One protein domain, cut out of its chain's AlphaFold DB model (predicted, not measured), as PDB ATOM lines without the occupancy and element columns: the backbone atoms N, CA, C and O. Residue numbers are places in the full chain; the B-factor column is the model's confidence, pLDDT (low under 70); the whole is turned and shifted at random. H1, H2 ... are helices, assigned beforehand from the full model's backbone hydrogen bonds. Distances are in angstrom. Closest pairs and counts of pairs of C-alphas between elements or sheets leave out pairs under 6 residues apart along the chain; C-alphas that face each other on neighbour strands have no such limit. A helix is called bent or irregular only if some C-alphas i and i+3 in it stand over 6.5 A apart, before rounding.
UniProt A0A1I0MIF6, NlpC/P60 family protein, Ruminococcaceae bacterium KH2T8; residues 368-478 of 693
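What this domain is: This is residues 368 to 478 of the 693 residues of the protein "NlpC/P60 family protein" of Ruminococcaceae bacterium KH2T8 (UniProt A0A1I0MIF6). The longest helix, H5, is bent into two arms that both pack on H4, the helix in the middle: H5a runs beside H4 at a slant, and H5b crosses H4 near its first residues. H6 covers another part of H4 and also packs on H5b, while H2 stands crosswise on H4 and leads to H3 at one end of the body; the short H1 packs on H5a. The printed part has 111 residues with six named helices, H1 to H6 in that order, and no named strand, making the class all helix. It is compact, with a radius of gyration of the C-alphas of 12.8 A and spans of 39 by 29 by 26 A.

Where its parts are: H5, residues 434 to 458, was assigned as one helix by its hydrogen bonds but is bent, with C-alphas 447 and 450 9.0 A apart. Its arm H5a, residues 434 to 447, is 20.1 A long and begins at C-alpha 434 (193.611, 206.171, 176.300); its arm H5b holds residues 450 to 458. H4, residues 412 to 428, is 24.2 A long. H6 holds residues 469 to 477 and ends at C-alpha 477 (192.550, 195.346, 162.036). H2, residues 384 to 396, is 18.7 A long. H3, residues 398 to 409, is 18.6 A long and irregular, with C-alphas 399 and 402 7.9 A apart. H1, residues 368 to 371, begins at C-alpha 368 (197.306, 203.689, 180.746).

How they stand to each other: H5 is the hub, touching four other helices. Its arms stand about perpendicular, at 74 degrees. H4 and H5a form a helical hairpin, running opposite ways at a steep tilt of 43 degrees; their closest C-alphas, of Met 418 and Ala 441, are 5.8 A apart. H5b touches H4 about perpendicular, at 73 degrees, with the closest C-alphas, of Asp 414 and Gly 453, 4.0 A apart. H5b and H6 form another helical hairpin, at a shallow tilt of 29 degrees; the closest C-alphas, of Phe 452 and Ala 476, are 6.7 A apart. H6 touches H4 at residues 421 to 428 of H4 alone, the closest C-alphas, of Met 424 and Ala 469, being 4.6 A apart. H2 touches H4 about perpendicular, at 87 degrees, with the C-alphas of Arg 387 and Ser 416 closest at 6.4 A. H3 touches H2, closest at the C-alphas of Ile 394 and Tyr 400, 6.3 A. H1 touches H5a, closest at the C-alphas of Val 368 and Glu 435, 5.7 A. H2 and H5a are apart. Every O i to N i+4 pair is within hydrogen-bond range in H2, H4, H5a, H5b and H6; H3 has 3 of 8, beside 7 of 9 O i to N i+3 pairs, and H1 is too short for an O i to N i+4 pair.

The domain as a whole: The two C-alphas farthest apart, of Pro 398 and Thr 462, are 39.2 A apart. The printed part has no cut. The link from H1 to H2, 12 residues, is long. Mean pLDDT of the printed part is 80.6; 18 residues are under 70, among them 372 to 380 and 429 to 432.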
ATOM      1  N   VAL A 368     197.969 202.575 181.445       75.88
ATOM      2  CA  VAL A 368     197.306 203.689 180.746       75.88
ATOM      3  C   VAL A 368     198.139 204.970 180.841       75.88
ATOM      4  O   VAL A 368     198.411 205.605 179.829       75.88
ATOM      5  N   GLU A 369     198.592 205.332 182.041       67.31
ATOM      6  CA  GLU A 369     199.417 206.533 182.238       67.31
ATOM      7  C   GLU A 369     200.794 206.396 181.581       67.31
ATOM      8  O   GLU A 369     201.355 207.381 181.108       67.31
ATOM      9  N   PHE A 370     201.350 205.181 181.541       75.31
ATOM     10  CA  PHE A 370     202.628 204.944 180.881       75.31
ATOM     11  C   PHE A 370     202.520 205.037 179.360       75.31
ATOM     12  O   PHE A 370     203.396 205.640 178.743       75.31
ATOM     13  N   ILE A 371     201.485 204.439 178.755       73.25
ATOM     14  CA  ILE A 371     201.373 204.356 177.294       73.25
ATOM     15  C   ILE A 371     201.069 205.715 176.647       73.25
ATOM     16  O   ILE A 371     201.664 206.014 175.616       73.25
ATOM     17  N   ASP A 372     200.269 206.566 177.301       69.06
ATOM     18  CA  ASP A 372     200.009 207.967 176.901       69.06
ATOM     19  C   ASP A 372     201.300 208.810 176.859       69.06
ATOM     20  O   ASP A 372     201.437 209.796 176.141       69.06
ATOM     21  N   ASP A 373     202.298 208.386 177.632       59.97
ATOM     22  CA  ASP A 373     203.578 209.058 177.797       59.97
ATOM     23  C   ASP A 373     204.704 208.447 176.920       59.97
ATOM     24  O   ASP A 373     205.859 208.912 176.990       59.97
ATOM     25  N   ILE A 374     204.418 207.406 176.118       65.25
ATOM     26  CA  ILE A 374     205.384 206.786 175.194       65.25
ATOM     27  C   ILE A 374     205.550 207.673 173.955       65.25
ATOM     28  O   ILE A 374     204.773 207.632 173.012       65.25
ATOM     29  N   GLU A 375     206.647 208.436 173.898       57.03
ATOM     30  CA  GLU A 375     207.062 209.057 172.629       57.03
ATOM     31  C   GLU A 375     207.632 208.004 171.658       57.03
ATOM     32  O   GLU A 375     208.624 207.332 171.972       57.03
ATOM     33  N   PHE A 376     207.059 207.893 170.461       61.03
ATOM     34  CA  PHE A 376     207.549 207.006 169.403       61.03
ATOM     35  C   PHE A 376     208.695 207.652 168.608       61.03
ATOM     36  O   PHE A 376     208.761 208.872 168.433       61.03
ATOM     37  N   CYS A 377     209.640 206.844 168.116       54.34
ATOM     38  CA  CYS A 377     210.716 207.360 167.274       54.34
ATOM     39  C   CYS A 377     210.157 207.868 165.933       54.34
ATOM     40  O   CYS A 377     209.232 207.285 165.375       54.34
ATOM     41  N   LYS A 378     210.782 208.899 165.342       52.41
ATOM     42  CA  LYS A 378     210.372 209.479 164.039       52.41
ATOM     43  C   LYS A 378     210.317 208.484 162.870       52.41
ATOM     44  O   LYS A 378     209.739 208.794 161.840       52.41
ATOM     45  N   ASN A 379     210.971 207.334 162.997       54.66
ATOM     46  CA  ASN A 379     210.988 206.257 162.003       54.66
ATOM     47  C   ASN A 379     209.927 205.173 162.280       54.66
ATOM     48  O   ASN A 379     210.014 204.086 161.714       54.66
ATOM     49  N   GLY A 380     208.985 205.425 163.193       59.97
ATOM     50  CA  GLY A 380     207.927 204.485 163.560       59.97
ATOM     51  C   GLY A 380     208.417 203.249 164.317       59.97
ATOM     52  O   GLY A 380     207.649 202.297 164.456       59.97
ATOM     53  N   LYS A 381     209.676 203.226 164.785       70.25
ATOM     54  CA  LYS A 381     210.179 202.159 165.656       70.25
ATOM     55  C   LYS A 381     209.732 202.393 167.090       70.25
ATOM     56  O   LYS A 381     209.761 203.519 167.593       70.25
ATOM     57  N   VAL A 382     209.383 201.295 167.748       72.06
ATOM     58  CA  VAL A 382     209.186 201.278 169.192       72.06
ATOM     59  C   VAL A 382     210.543 201.034 169.826       72.06
ATOM     60  O   VAL A 382     211.231 200.072 169.483       72.06
ATOM     61  N   ASP A 383     210.933 201.921 170.735       72.94
ATOM     62  CA  ASP A 383     212.137 201.746 171.536       72.94
ATOM     63  C   ASP A 383     212.015 200.434 172.344       72.94
ATOM     64  O   ASP A 383     211.056 200.297 173.117       72.94
ATOM     65  N   PRO A 384     212.938 199.462 172.172       72.69
ATOM     66  CA  PRO A 384     212.901 198.196 172.899       72.69
ATOM     67  C   PRO A 384     212.776 198.368 174.414       72.69
ATOM     68  O   PRO A 384     212.085 197.588 175.057       72.69
ATOM     69  N   LEU A 385     213.357 199.425 174.981       62.34
ATOM     70  CA  LEU A 385     213.323 199.691 176.417       62.34
ATOM     71  C   LEU A 385     211.963 200.207 176.863       62.34
ATOM     72  O   LEU A 385     211.477 199.825 177.923       62.34
ATOM     73  N   LYS A 386     211.310 201.044 176.048       69.81
ATOM     74  CA  LYS A 386     209.938 201.487 176.333       69.81
ATOM     75  C   LYS A 386     208.960 200.325 176.241       69.81
ATOM     76  O   LYS A 386     208.059 200.233 177.069       69.81
ATOM     77  N   ARG A 387     209.169 199.415 175.283       84.69
ATOM     78  CA  ARG A 387     208.422 198.155 175.205       84.69
ATOM     79  C   ARG A 387     208.640 197.319 176.465       84.69
ATOM     80  O   ARG A 387     207.667 196.923 177.095       84.69
ATOM     81  N   ASP A 388     209.887 197.068 176.848       78.38
ATOM     82  CA  ASP A 388     210.195 196.212 177.998       78.38
ATOM     83  C   ASP A 388     209.665 196.829 179.300       78.38
ATOM     84  O   ASP A 388     209.077 196.136 180.129       78.38
ATOM     85  N   ARG A 389     209.738 198.156 179.433       73.06
ATOM     86  CA  ARG A 389     209.153 198.876 180.562       73.06
ATOM     87  C   ARG A 389     207.624 198.832 180.575       73.06
ATOM     88  O   ARG A 389     207.048 198.639 181.644       73.06
ATOM     89  N   PHE A 390     206.968 198.960 179.420       83.25
ATOM     90  CA  PHE A 390     205.523 198.746 179.306       83.25
ATOM     91  C   PHE A 390     205.144 197.346 179.805       83.25
ATOM     92  O   PHE A 390     204.229 197.219 180.614       83.25
ATOM     93  N   ILE A 391     205.900 196.313 179.406       83.19
ATOM     94  CA  ILE A 391     205.699 194.927 179.856       83.19
ATOM     95  C   ILE A 391     205.852 194.806 181.378       83.19
ATOM     96  O   ILE A 391     205.075 194.108 182.026       83.19
ATOM     97  N   GLU A 392     206.836 195.468 181.983       80.06
ATOM     98  CA  GLU A 392     206.994 195.449 183.441       80.06
ATOM     99  C   GLU A 392     205.839 196.127 184.180       80.06
ATOM    100  O   GLU A 392     205.428 195.653 185.241       80.06
ATOM    101  N   ILE A 393     205.351 197.246 183.645       78.12
ATOM    102  CA  ILE A 393     204.272 198.030 184.243       78.12
ATOM    103  C   ILE A 393     202.960 197.263 184.153       78.12
ATOM    104  O   ILE A 393     202.322 197.033 185.176       78.12
ATOM    105  N   ILE A 394     202.604 196.775 182.965       83.94
ATOM    106  CA  ILE A 394     201.366 196.020 182.758       83.94
ATOM    107  C   ILE A 394     201.352 194.710 183.558       83.94
ATOM    108  O   ILE A 394     200.304 194.296 184.038       83.94
ATOM    109  N   LYS A 395     202.525 194.104 183.812       82.94
ATOM    110  CA  LYS A 395     202.675 192.943 184.711       82.94
ATOM    111  C   LYS A 395     202.350 193.232 186.172       82.94
ATOM    112  O   LYS A 395     202.043 192.307 186.920       82.94
ATOM    113  N   LYS A 396     202.481 194.487 186.592       78.44
ATOM    114  CA  LYS A 396     202.264 194.935 187.972       78.44
ATOM    115  C   LYS A 396     200.939 195.672 188.145       78.44
ATOM    116  O   LYS A 396     200.542 195.892 189.287       78.44
ATOM    117  N   ASP A 397     200.278 196.039 187.052       78.06
ATOM    118  CA  ASP A 397     199.005 196.748 187.056       78.06
ATOM    119  C   ASP A 397     197.838 195.768 187.303       78.06
ATOM    120  O   ASP A 397     197.556 194.914 186.455       78.06
ATOM    121  N   PRO A 398     197.125 195.870 188.445       77.88
ATOM    122  CA  PRO A 398     196.016 194.975 188.760       77.88
ATOM    123  C   PRO A 398     194.877 195.021 187.737       77.88
ATOM    124  O   PRO A 398     194.159 194.032 187.609       77.88
ATOM    125  N   ALA A 399     194.705 196.134 187.010       81.31
ATOM    126  CA  ALA A 399     193.646 196.276 186.010       81.31
ATOM    127  C   ALA A 399     193.830 195.332 184.807       81.31
ATOM    128  O   ALA A 399     192.856 194.990 184.142       81.31
ATOM    129  N   TYR A 400     195.062 194.871 184.562       87.19
ATOM    130  CA  TYR A 400     195.423 194.033 183.415       87.19
ATOM    131  C   TYR A 400     195.907 192.635 183.820       87.19
ATOM    132  O   TYR A 400     196.455 191.905 182.992       87.19
ATOM    133  N   ALA A 401     195.678 192.223 185.072       84.75
ATOM    134  CA  ALA A 401     196.092 190.913 185.582       84.75
ATOM    135  C   ALA A 401     195.539 189.739 184.744       84.75
ATOM    136  O   ALA A 401     196.240 188.754 184.513       84.75
ATOM    137  N   ASP A 402     194.324 189.880 184.209       87.56
ATOM    138  CA  ASP A 402     193.675 188.862 183.371       87.56
ATOM    139  C   ASP A 402     194.241 188.800 181.936       87.56
ATOM    140  O   ASP A 402     193.875 187.924 181.160       87.56
ATOM    141  N   ARG A 403     195.127 189.731 181.557       85.81
ATOM    142  CA  ARG A 403     195.757 189.810 180.225       85.81
ATOM    143  C   ARG A 403     197.223 189.361 180.224       85.81
ATOM    144  O   ARG A 403     197.888 189.413 179.190       85.81
ATOM    145  N   LEU A 404     197.750 188.904 181.363       86.94
ATOM    146  CA  LEU A 404     199.166 188.546 181.500       86.94
ATOM    147  C   LEU A 404     199.579 187.351 180.642       86.94
ATOM    148  O   LEU A 404     200.708 187.328 180.152       86.94
ATOM    149  N   ASP A 405     198.684 186.390 180.430       87.75
ATOM    150  CA  ASP A 405     198.962 185.223 179.591       87.75
ATOM    151  C   ASP A 405     199.216 185.630 178.134       87.75
ATOM    152  O   ASP A 405     200.171 185.153 177.520       87.75
ATOM    153  N   VAL A 406     198.440 186.593 177.621       88.19
ATOM    154  CA  VAL A 406     198.622 187.167 176.278       88.19
ATOM    155  C   VAL A 406     199.998 187.822 176.159       88.19
ATOM    156  O   VAL A 406     200.745 187.552 175.221       88.19
ATOM    157  N   ILE A 407     200.374 188.642 177.143       88.38
ATOM    158  CA  ILE A 407     201.651 189.371 177.130       88.38
ATOM    159  C   ILE A 407     202.849 188.440 177.302       88.38
ATOM    160  O   ILE A 407     203.894 188.671 176.700       88.38
ATOM    161  N   ASN A 408     202.719 187.382 178.100       88.19
ATOM    162  CA  ASN A 408     203.787 186.402 178.282       88.19
ATOM    163  C   ASN A 408     203.964 185.485 177.062       88.19
ATOM    164  O   ASN A 408     205.069 184.986 176.850       88.19
ATOM    165  N   ALA A 409     202.905 185.256 176.280       89.38
ATOM    166  CA  ALA A 409     202.960 184.465 175.051       89.38
ATOM    167  C   ALA A 409     203.455 185.266 173.832       89.38
ATOM    168  O   ALA A 409     203.966 184.673 172.880       89.38
ATOM    169  N   ALA A 410     203.307 186.593 173.848       91.81
ATOM    170  CA  ALA A 410     203.688 187.470 172.747       91.81
ATOM    171  C   ALA A 410     205.214 187.622 172.610       91.81
ATOM    172  O   ALA A 410     205.943 187.767 173.594       91.81
ATOM    173  N   SER A 411     205.710 187.642 171.370       93.06
ATOM    174  CA  SER A 411     207.112 187.957 171.104       93.06
ATOM    175  C   SER A 411     207.391 189.458 171.239       93.06
ATOM    176  O   SER A 411     206.494 190.302 171.204       93.06
ATOM    177  N   ALA A 412     208.672 189.807 171.338       87.75
ATOM    178  CA  ALA A 412     209.131 191.193 171.375       87.75
ATOM    179  C   ALA A 412     208.634 192.025 170.173       87.75
ATOM    180  O   ALA A 412     208.287 193.196 170.341       87.75
ATOM    181  N   ASP A 413     208.571 191.416 168.985       90.94
ATOM    182  CA  ASP A 413     208.067 192.061 167.769       90.94
ATOM    183  C   ASP A 413     206.546 192.227 167.798       90.94
ATOM    184  O   ASP A 413     206.044 193.242 167.323       90.94
ATOM    185  N   ASP A 414     205.813 191.273 168.378       93.81
ATOM    186  CA  ASP A 414     204.350 191.341 168.479       93.81
ATOM    187  C   ASP A 414     203.930 192.497 169.392       93.81
ATOM    188  O   ASP A 414     203.080 193.310 169.032       93.81
ATOM    189  N   ILE A 415     204.599 192.638 170.542       91.81
ATOM    190  CA  ILE A 415     204.348 193.733 171.487       91.81
ATOM    191  C   ILE A 415     204.761 195.074 170.868       91.81
ATOM    192  O   ILE A 415     204.029 196.055 170.982       91.81
ATOM    193  N   SER A 416     205.895 195.136 170.164       89.69
ATOM    194  CA  SER A 416     206.276 196.341 169.420       89.69
ATOM    195  C   SER A 416     205.272 196.692 168.316       89.69
ATOM    196  O   SER A 416     204.964 197.868 168.125       89.69
ATOM    197  N   GLY A 417     204.728 195.703 167.606       90.25
ATOM    198  CA  GLY A 417     203.698 195.917 166.593       90.25
ATOM    199  C   GLY A 417     202.386 196.432 167.178       90.25
ATOM    200  O   GLY A 417     201.802 197.353 166.607       90.25
ATOM    201  N   MET A 418     201.981 195.910 168.338       92.44
ATOM    202  CA  MET A 418     200.819 196.375 169.102       92.44
ATOM    203  C   MET A 418     201.002 197.815 169.602       92.44
ATOM    204  O   MET A 418     200.117 198.646 169.412       92.44
ATOM    205  N   LEU A 419     202.172 198.156 170.155       89.00
ATOM    206  CA  LEU A 419     202.473 199.523 170.595       89.00
ATOM    207  C   LEU A 419     202.506 200.510 169.419       89.00
ATOM    208  O   LEU A 419     202.016 201.630 169.534       89.00
ATOM    209  N   LYS A 420     203.036 200.093 168.263       87.12
ATOM    210  CA  LYS A 420     202.983 200.895 167.032       87.12
ATOM    211  C   LYS A 420     201.547 201.086 166.547       87.12
ATOM    212  O   LYS A 420     201.198 202.174 166.112       87.12
ATOM    213  N   TYR A 421     200.709 200.059 166.639       88.75
ATOM    214  CA  TYR A 421     199.291 200.164 166.306       88.75
ATOM    215  C   TYR A 421     198.550 201.149 167.207       88.75
ATOM    216  O   TYR A 421     197.807 201.980 166.693       88.75
ATOM    217  N   TYR A 422     198.801 201.104 168.518       87.75
ATOM    218  CA  TYR A 422     198.278 202.090 169.461       87.75
ATOM    219  C   TYR A 422     198.653 203.522 169.036       87.75
ATOM    220  O   TYR A 422     197.772 204.362 168.878       87.75
ATOM    221  N   ALA A 423     199.934 203.764 168.729       82.44
ATOM    222  CA  ALA A 423     200.419 205.067 168.260       82.44
ATOM    223  C   ALA A 423     199.707 205.549 166.987       82.44
ATOM    224  O   ALA A 423     199.262 206.688 166.889       82.44
ATOM    225  N   MET A 424     199.598 204.660 165.996       83.62
ATOM    226  CA  MET A 424     198.990 204.980 164.706       83.62
ATOM    227  C   MET A 424     197.483 205.214 164.840       83.62
ATOM    228  O   MET A 424     196.925 206.014 164.096       83.62
ATOM    229  N   ARG A 425     196.812 204.560 165.799       82.94
ATOM    230  CA  ARG A 425     195.404 204.839 166.115       82.94
ATOM    231  C   ARG A 425     195.211 206.220 166.711       82.94
ATOM    232  O   ARG A 425     194.266 206.889 166.306       82.94
ATOM    233  N   GLU A 426     196.089 206.644 167.613       76.81
ATOM    234  CA  GLU A 426     196.048 207.990 168.192       76.81
ATOM    235  C   GLU A 426     196.215 209.070 167.108       76.81
ATOM    236  O   GLU A 426     195.503 210.072 167.101       76.81
ATOM    237  N   GLU A 427     197.107 208.836 166.137       76.88
ATOM    238  CA  GLU A 427     197.307 209.733 164.991       76.88
ATOM    239  C   GLU A 427     196.119 209.716 164.011       76.88
ATOM    240  O   GLU A 427     195.740 210.756 163.467       76.88
ATOM    241  N   PHE A 428     195.525 208.542 163.774       71.44
ATOM    242  CA  PHE A 428     194.463 208.348 162.784       71.44
ATOM    243  C   PHE A 428     193.059 208.727 163.285       71.44
ATOM    244  O   PHE A 428     192.243 209.210 162.497       71.44
ATOM    245  N   GLN A 429     192.738 208.509 164.564       65.50
ATOM    246  CA  GLN A 429     191.401 208.730 165.125       65.50
ATOM    247  C   GLN A 429     191.407 209.819 166.201       65.50
ATOM    248  O   GLN A 429     192.032 209.692 167.247       65.50
ATOM    249  N   THR A 430     190.600 210.865 166.010       51.12
ATOM    250  CA  THR A 430     190.281 211.806 167.088       51.12
ATOM    251  C   THR A 430     189.225 211.212 168.030       51.12
ATOM    252  O   THR A 430     188.067 211.070 167.638       51.12
ATOM    253  N   HIS A 431     189.625 210.983 169.289       52.53
ATOM    254  CA  HIS A 431     188.789 210.880 170.504       52.53
ATOM    255  C   HIS A 431     188.206 209.505 170.909       52.53
ATOM    256  O   HIS A 431     186.993 209.364 171.077       52.53
ATOM    257  N   GLY A 432     189.078 208.533 171.203       56.47
ATOM    258  CA  GLY A 432     188.842 207.497 172.225       56.47
ATOM    259  C   GLY A 432     189.466 207.889 173.577       56.47
ATOM    260  O   GLY A 432     190.254 208.831 173.640       56.47
ATOM    261  N   SER A 433     189.112 207.218 174.684       77.75
ATOM    262  CA  SER A 433     189.929 207.316 175.905       77.75
ATOM    263  C   SER A 433     191.191 206.464 175.738       77.75
ATOM    264  O   SER A 433     191.122 205.385 175.154       77.75
ATOM    265  N   VAL A 434     192.323 206.906 176.298       77.19
ATOM    266  CA  VAL A 434     193.611 206.171 176.300       77.19
ATOM    267  C   VAL A 434     193.423 204.704 176.706       77.19
ATOM    268  O   VAL A 434     193.982 203.794 176.100       77.19
ATOM    269  N   GLU A 435     192.578 204.470 177.708       82.31
ATOM    270  CA  GLU A 435     192.224 203.140 178.202       82.31
ATOM    271  C   GLU A 435     191.477 202.288 177.163       82.31
ATOM    272  O   GLU A 435     191.730 201.089 177.055       82.31
ATOM    273  N   LEU A 436     190.571 202.878 176.379       84.81
ATOM    274  CA  LEU A 436     189.842 202.160 175.334       84.81
ATOM    275  C   LEU A 436     190.786 201.714 174.214       84.81
ATOM    276  O   LEU A 436     190.720 200.562 173.785       84.81
ATOM    277  N   ASP A 437     191.671 202.601 173.760       83.56
ATOM    278  CA  ASP A 437     192.619 202.284 172.689       83.56
ATOM    279  C   ASP A 437     193.693 201.287 173.148       83.56
ATOM    280  O   ASP A 437     194.049 200.384 172.387       83.56
ATOM    281  N   LEU A 438     194.144 201.365 174.406       87.50
ATOM    282  CA  LEU A 438     195.033 200.359 174.994       87.50
ATOM    283  C   LEU A 438     194.355 198.984 175.070       87.50
ATOM    284  O   LEU A 438     194.924 197.994 174.613       87.50
ATOM    285  N   ASN A 439     193.126 198.911 175.590       89.12
ATOM    286  CA  ASN A 439     192.375 197.653 175.631       89.12
ATOM    287  C   ASN A 439     192.169 197.080 174.227       89.12
ATOM    288  O   ASN A 439     192.380 195.890 174.008       89.12
ATOM    289  N   ARG A 440     191.857 197.933 173.246       88.94
ATOM    290  CA  ARG A 440     191.718 197.513 171.852       88.94
ATOM    291  C   ARG A 440     193.020 196.944 171.292       88.94
ATOM    292  O   ARG A 440     192.985 195.937 170.592       88.94
ATOM    293  N   ALA A 441     194.158 197.570 171.581       89.81
ATOM    294  CA  ALA A 441     195.467 197.088 171.152       89.81
ATOM    295  C   ALA A 441     195.812 195.725 171.779       89.81
ATOM    296  O   ALA A 441     196.323 194.842 171.090       89.81
ATOM    297  N   LEU A 442     195.469 195.524 173.055       91.00
ATOM    298  CA  LEU A 442     195.654 194.253 173.760       91.00
ATOM    299  C   LEU A 442     194.735 193.144 173.234       91.00
ATOM    300  O   LEU A 442     195.212 192.038 172.997       91.00
ATOM    301  N   ASP A 443     193.460 193.437 172.982       91.06
ATOM    302  CA  ASP A 443     192.529 192.477 172.377       91.06
ATOM    303  C   ASP A 443     193.024 192.056 170.978       91.06
ATOM    304  O   ASP A 443     192.985 190.884 170.604       91.06
ATOM    305  N   MET A 444     193.562 192.999 170.201       87.06
ATOM    306  CA  MET A 444     194.160 192.688 168.903       87.06
ATOM    307  C   MET A 444     195.443 191.858 169.034       87.06
ATOM    308  O   MET A 444     195.713 191.029 168.168       87.06
ATOM    309  N   LEU A 445     196.240 192.058 170.088       92.38
ATOM    310  CA  LEU A 445     197.433 191.248 170.353       92.38
ATOM    311  C   LEU A 445     197.050 189.802 170.684       92.38
ATOM    312  O   LEU A 445     197.734 188.876 170.255       92.38
ATOM    313  N   GLU A 446     195.939 189.607 171.391       90.44
ATOM    314  CA  GLU A 446     195.385 188.286 171.686       90.44
ATOM    315  C   GLU A 446     194.898 187.572 170.418       90.44
ATOM    316  O   GLU A 446     195.225 186.408 170.194       90.44
ATOM    317  N   ILE A 447     194.167 188.280 169.552       85.75
ATOM    318  CA  ILE A 447     193.591 187.700 168.329       85.75
ATOM    319  C   ILE A 447     194.665 187.480 167.248       85.75
ATOM    320  O   ILE A 447     194.671 186.455 166.568       85.75
ATOM    321  N   ASN A 448     195.573 188.444 167.081       83.19
ATOM    322  CA  ASN A 448     196.450 188.586 165.916       83.19
ATOM    323  C   ASN A 448     197.924 188.821 166.300       83.19
ATOM    324  O   ASN A 448     198.669 189.446 165.546       83.19
ATOM    325  N   GLY A 449     198.390 188.310 167.443       85.12
ATOM    326  CA  GLY A 449     199.726 188.626 167.965       85.12
ATOM    327  C   GLY A 449     200.862 188.438 166.956       85.12
ATOM    328  O   GLY A 449     201.577 189.388 166.651       85.12
ATOM    329  N   SER A 450     200.954 187.262 166.327       89.06
ATOM    330  CA  SER A 450     201.995 186.988 165.317       89.06
ATOM    331  C   SER A 450     201.904 187.865 164.057       89.06
ATOM    332  O   SER A 450     202.898 188.062 163.349       89.06
ATOM    333  N   TRP A 451     200.712 188.389 163.755       91.25
ATOM    334  CA  TRP A 451     200.487 189.308 162.643       91.25
ATOM    335  C   TRP A 451     201.050 190.697 162.955       91.25
ATOM    336  O   TRP A 451     201.713 191.281 162.096       91.25
ATOM    337  N   PHE A 452     200.925 191.172 164.199       90.62
ATOM    338  CA  PHE A 452     201.585 192.405 164.630       90.62
ATOM    339  C   PHE A 452     203.095 192.354 164.452       90.62
ATOM    340  O   PHE A 452     203.671 193.315 163.941       90.62
ATOM    341  N   GLY A 453     203.741 191.236 164.794       89.44
ATOM    342  CA  GLY A 453     205.176 191.096 164.578       89.44
ATOM    343  C   GLY A 453     205.562 191.178 163.097       89.44
ATOM    344  O   GLY A 453     206.576 191.788 162.752       89.44
ATOM    345  N   LYS A 454     204.747 190.614 162.194       90.50
ATOM    346  CA  LYS A 454     204.967 190.713 160.737       90.50
ATOM    347  C   LYS A 454     204.821 192.155 160.243       90.50
ATOM    348  O   LYS A 454     205.748 192.660 159.611       90.50
ATOM    349  N   LEU A 455     203.728 192.830 160.601       89.75
ATOM    350  CA  LEU A 455     203.492 194.237 160.256       89.75
ATOM    351  C   LEU A 455     204.575 195.162 160.807       89.75
ATOM    352  O   LEU A 455     205.037 196.063 160.110       89.75
ATOM    353  N   TYR A 456     205.016 194.927 162.043       89.00
ATOM    354  CA  TYR A 456     206.080 195.707 162.657       89.00
ATOM    355  C   TYR A 456     207.374 195.601 161.851       89.00
ATOM    356  O   TYR A 456     207.972 196.623 161.511       89.00
ATOM    357  N   ARG A 457     207.787 194.380 161.489       86.81
ATOM    358  CA  ARG A 457     208.992 194.151 160.677       86.81
ATOM    359  C   ARG A 457     208.881 194.793 159.296       86.81
ATOM    360  O   ARG A 457     209.819 195.476 158.886       86.81
ATOM    361  N   ALA A 458     207.743 194.641 158.624       85.25
ATOM    362  CA  ALA A 458     207.510 195.223 157.304       85.25
ATOM    363  C   ALA A 458     207.453 196.760 157.325       85.25
ATOM    364  O   ALA A 458     208.006 197.427 156.450       85.25
ATOM    365  N   GLY A 459     206.838 197.339 158.358       77.06
ATOM    366  CA  GLY A 459     206.679 198.782 158.527       77.06
ATOM    367  C   GLY A 459     207.897 199.501 159.121       77.06
ATOM    368  O   GLY A 459     207.841 200.714 159.306       77.06
ATOM    369  N   ASN A 460     208.979 198.796 159.464       71.25
ATOM    370  CA  ASN A 460     210.200 199.364 160.063       71.25
ATOM    371  C   ASN A 460     211.267 199.799 159.032       71.25
ATOM    372  O   ASN A 460     212.442 199.946 159.388       71.25
ATOM    373  N   GLY A 461     210.874 200.010 157.770       61.62
ATOM    374  CA  GLY A 461     211.757 200.340 156.642       61.62
ATOM    375  C   GLY A 461     211.170 201.376 155.670       61.62
ATOM    376  O   GLY A 461     210.423 202.259 156.070       61.62
ATOM    377  N   THR A 462     211.505 201.267 154.379       64.38
ATOM    378  CA  THR A 462     211.036 202.142 153.280       64.38
ATOM    379  C   THR A 462     209.633 201.788 152.765       64.38
ATOM    380  O   THR A 462     209.285 202.137 151.638       64.38
ATOM    381  N   ASN A 463     208.837 201.054 153.547       79.31
ATOM    382  CA  ASN A 463     207.495 200.650 153.143       79.31
ATOM    383  C   ASN A 463     206.559 201.868 153.168       79.31
ATOM    384  O   ASN A 463     206.038 202.249 154.216       79.31
ATOM    385  N   GLY A 464     206.388 202.499 152.001       78.81
ATOM    386  CA  GLY A 464     205.577 203.706 151.842       78.81
ATOM    387  C   GLY A 464     204.117 203.501 152.249       78.81
ATOM    388  O   GLY A 464     203.529 204.396 152.851       78.81
ATOM    389  N   TYR A 465     203.559 202.308 152.021       84.25
ATOM    390  CA  TYR A 465     202.179 201.985 152.381       84.25
ATOM    391  C   TYR A 465     201.973 201.958 153.900       84.25
ATOM    392  O   TYR A 465     201.116 202.679 154.411       84.25
ATOM    393  N   LEU A 466     202.804 201.201 154.627       87.44
ATOM    394  CA  LEU A 466     202.726 201.069 156.090       87.44
ATOM    395  C   LEU A 466     203.247 202.292 156.859       87.44
ATOM    396  O   LEU A 466     203.205 202.301 158.090       87.44
ATOM    397  N   SER A 467     203.755 203.313 156.162       82.44
ATOM    398  CA  SER A 467     204.145 204.583 156.782       82.44
ATOM    399  C   SER A 467     202.953 205.491 157.101       82.44
ATOM    400  O   SER A 467     203.081 206.378 157.940       82.44
ATOM    401  N   SER A 468     201.801 205.267 156.458       85.06
ATOM    402  CA  SER A 468     200.557 205.971 156.770       85.06
ATOM    403  C   SER A 468     199.878 205.359 157.997       85.06
ATOM    404  O   SER A 468     199.640 204.148 158.034       85.06
ATOM    405  N   ALA A 469     199.490 206.203 158.957       84.81
ATOM    406  CA  ALA A 469     198.756 205.788 160.148       84.81
ATOM    407  C   ALA A 469     197.454 205.046 159.803       84.81
ATOM    408  O   ALA A 469     197.201 203.968 160.338       84.81
ATOM    409  N   SER A 470     196.678 205.550 158.834       85.38
ATOM    410  CA  SER A 470     195.429 204.913 158.392       85.38
ATOM    411  C   SER A 470     195.659 203.501 157.855       85.38
ATOM    412  O   SER A 470     194.941 202.571 158.215       85.38
ATOM    413  N   ASN A 471     196.694 203.321 157.032       86.81
ATOM    414  CA  ASN A 471     196.996 202.047 156.384       86.81
ATOM    415  C   ASN A 471     197.533 201.026 157.383       86.81
ATOM    416  O   ASN A 471     197.186 199.847 157.308       86.81
ATOM    417  N   TYR A 472     198.359 201.470 158.334       88.25
ATOM    418  CA  TYR A 472     198.874 200.605 159.388       88.25
ATOM    419  C   TYR A 472     197.744 200.117 160.301       88.25
ATOM    420  O   TYR A 472     197.642 198.919 160.561       88.25
ATOM    421  N   VAL A 473     196.865 201.027 160.745       88.19
ATOM    422  CA  VAL A 473     195.683 200.679 161.554       88.19
ATOM    423  C   VAL A 473     194.785 199.716 160.790       88.19
ATOM    424  O   VAL A 473     194.419 198.671 161.322       88.19
ATOM    425  N   TYR A 474     194.495 200.018 159.526       86.69
ATOM    426  CA  TYR A 474     193.657 199.171 158.692       86.69
ATOM    427  C   TYR A 474     194.239 197.756 158.542       86.69
ATOM    428  O   TYR A 474     193.526 196.778 158.758       86.69
ATOM    429  N   SER A 475     195.534 197.643 158.233       88.75
ATOM    430  CA  SER A 475     196.217 196.355 158.041       88.75
ATOM    431  C   SER A 475     196.309 195.548 159.336       88.75
ATOM    432  O   SER A 475     196.243 194.321 159.314       88.75
ATOM    433  N   ALA A 476     196.438 196.220 160.480       88.88
ATOM    434  CA  ALA A 476     196.394 195.577 161.788       88.88
ATOM    435  C   ALA A 476     195.004 195.006 162.107       88.88
ATOM    436  O   ALA A 476     194.905 193.892 162.619       88.88
ATOM    437  N   GLU A 477     193.940 195.749 161.788       86.56
ATOM    438  CA  GLU A 477     192.550 195.346 162.036       86.56
ATOM    439  C   GLU A 477     192.032 194.300 161.037       86.56
ATOM    440  O   GLU A 477     191.125 193.537 161.372       86.56
ATOM    441  N   HIS A 478     192.623 194.218 159.840       83.94
ATOM    442  CA  HIS A 478     192.187 193.334 158.759       83.94
ATOM    443  C   HIS A 478     193.363 192.504 158.230       83.94
ATOM    444  O   HIS A 478     194.022 192.880 157.260       83.94
TER     445      HIS A 478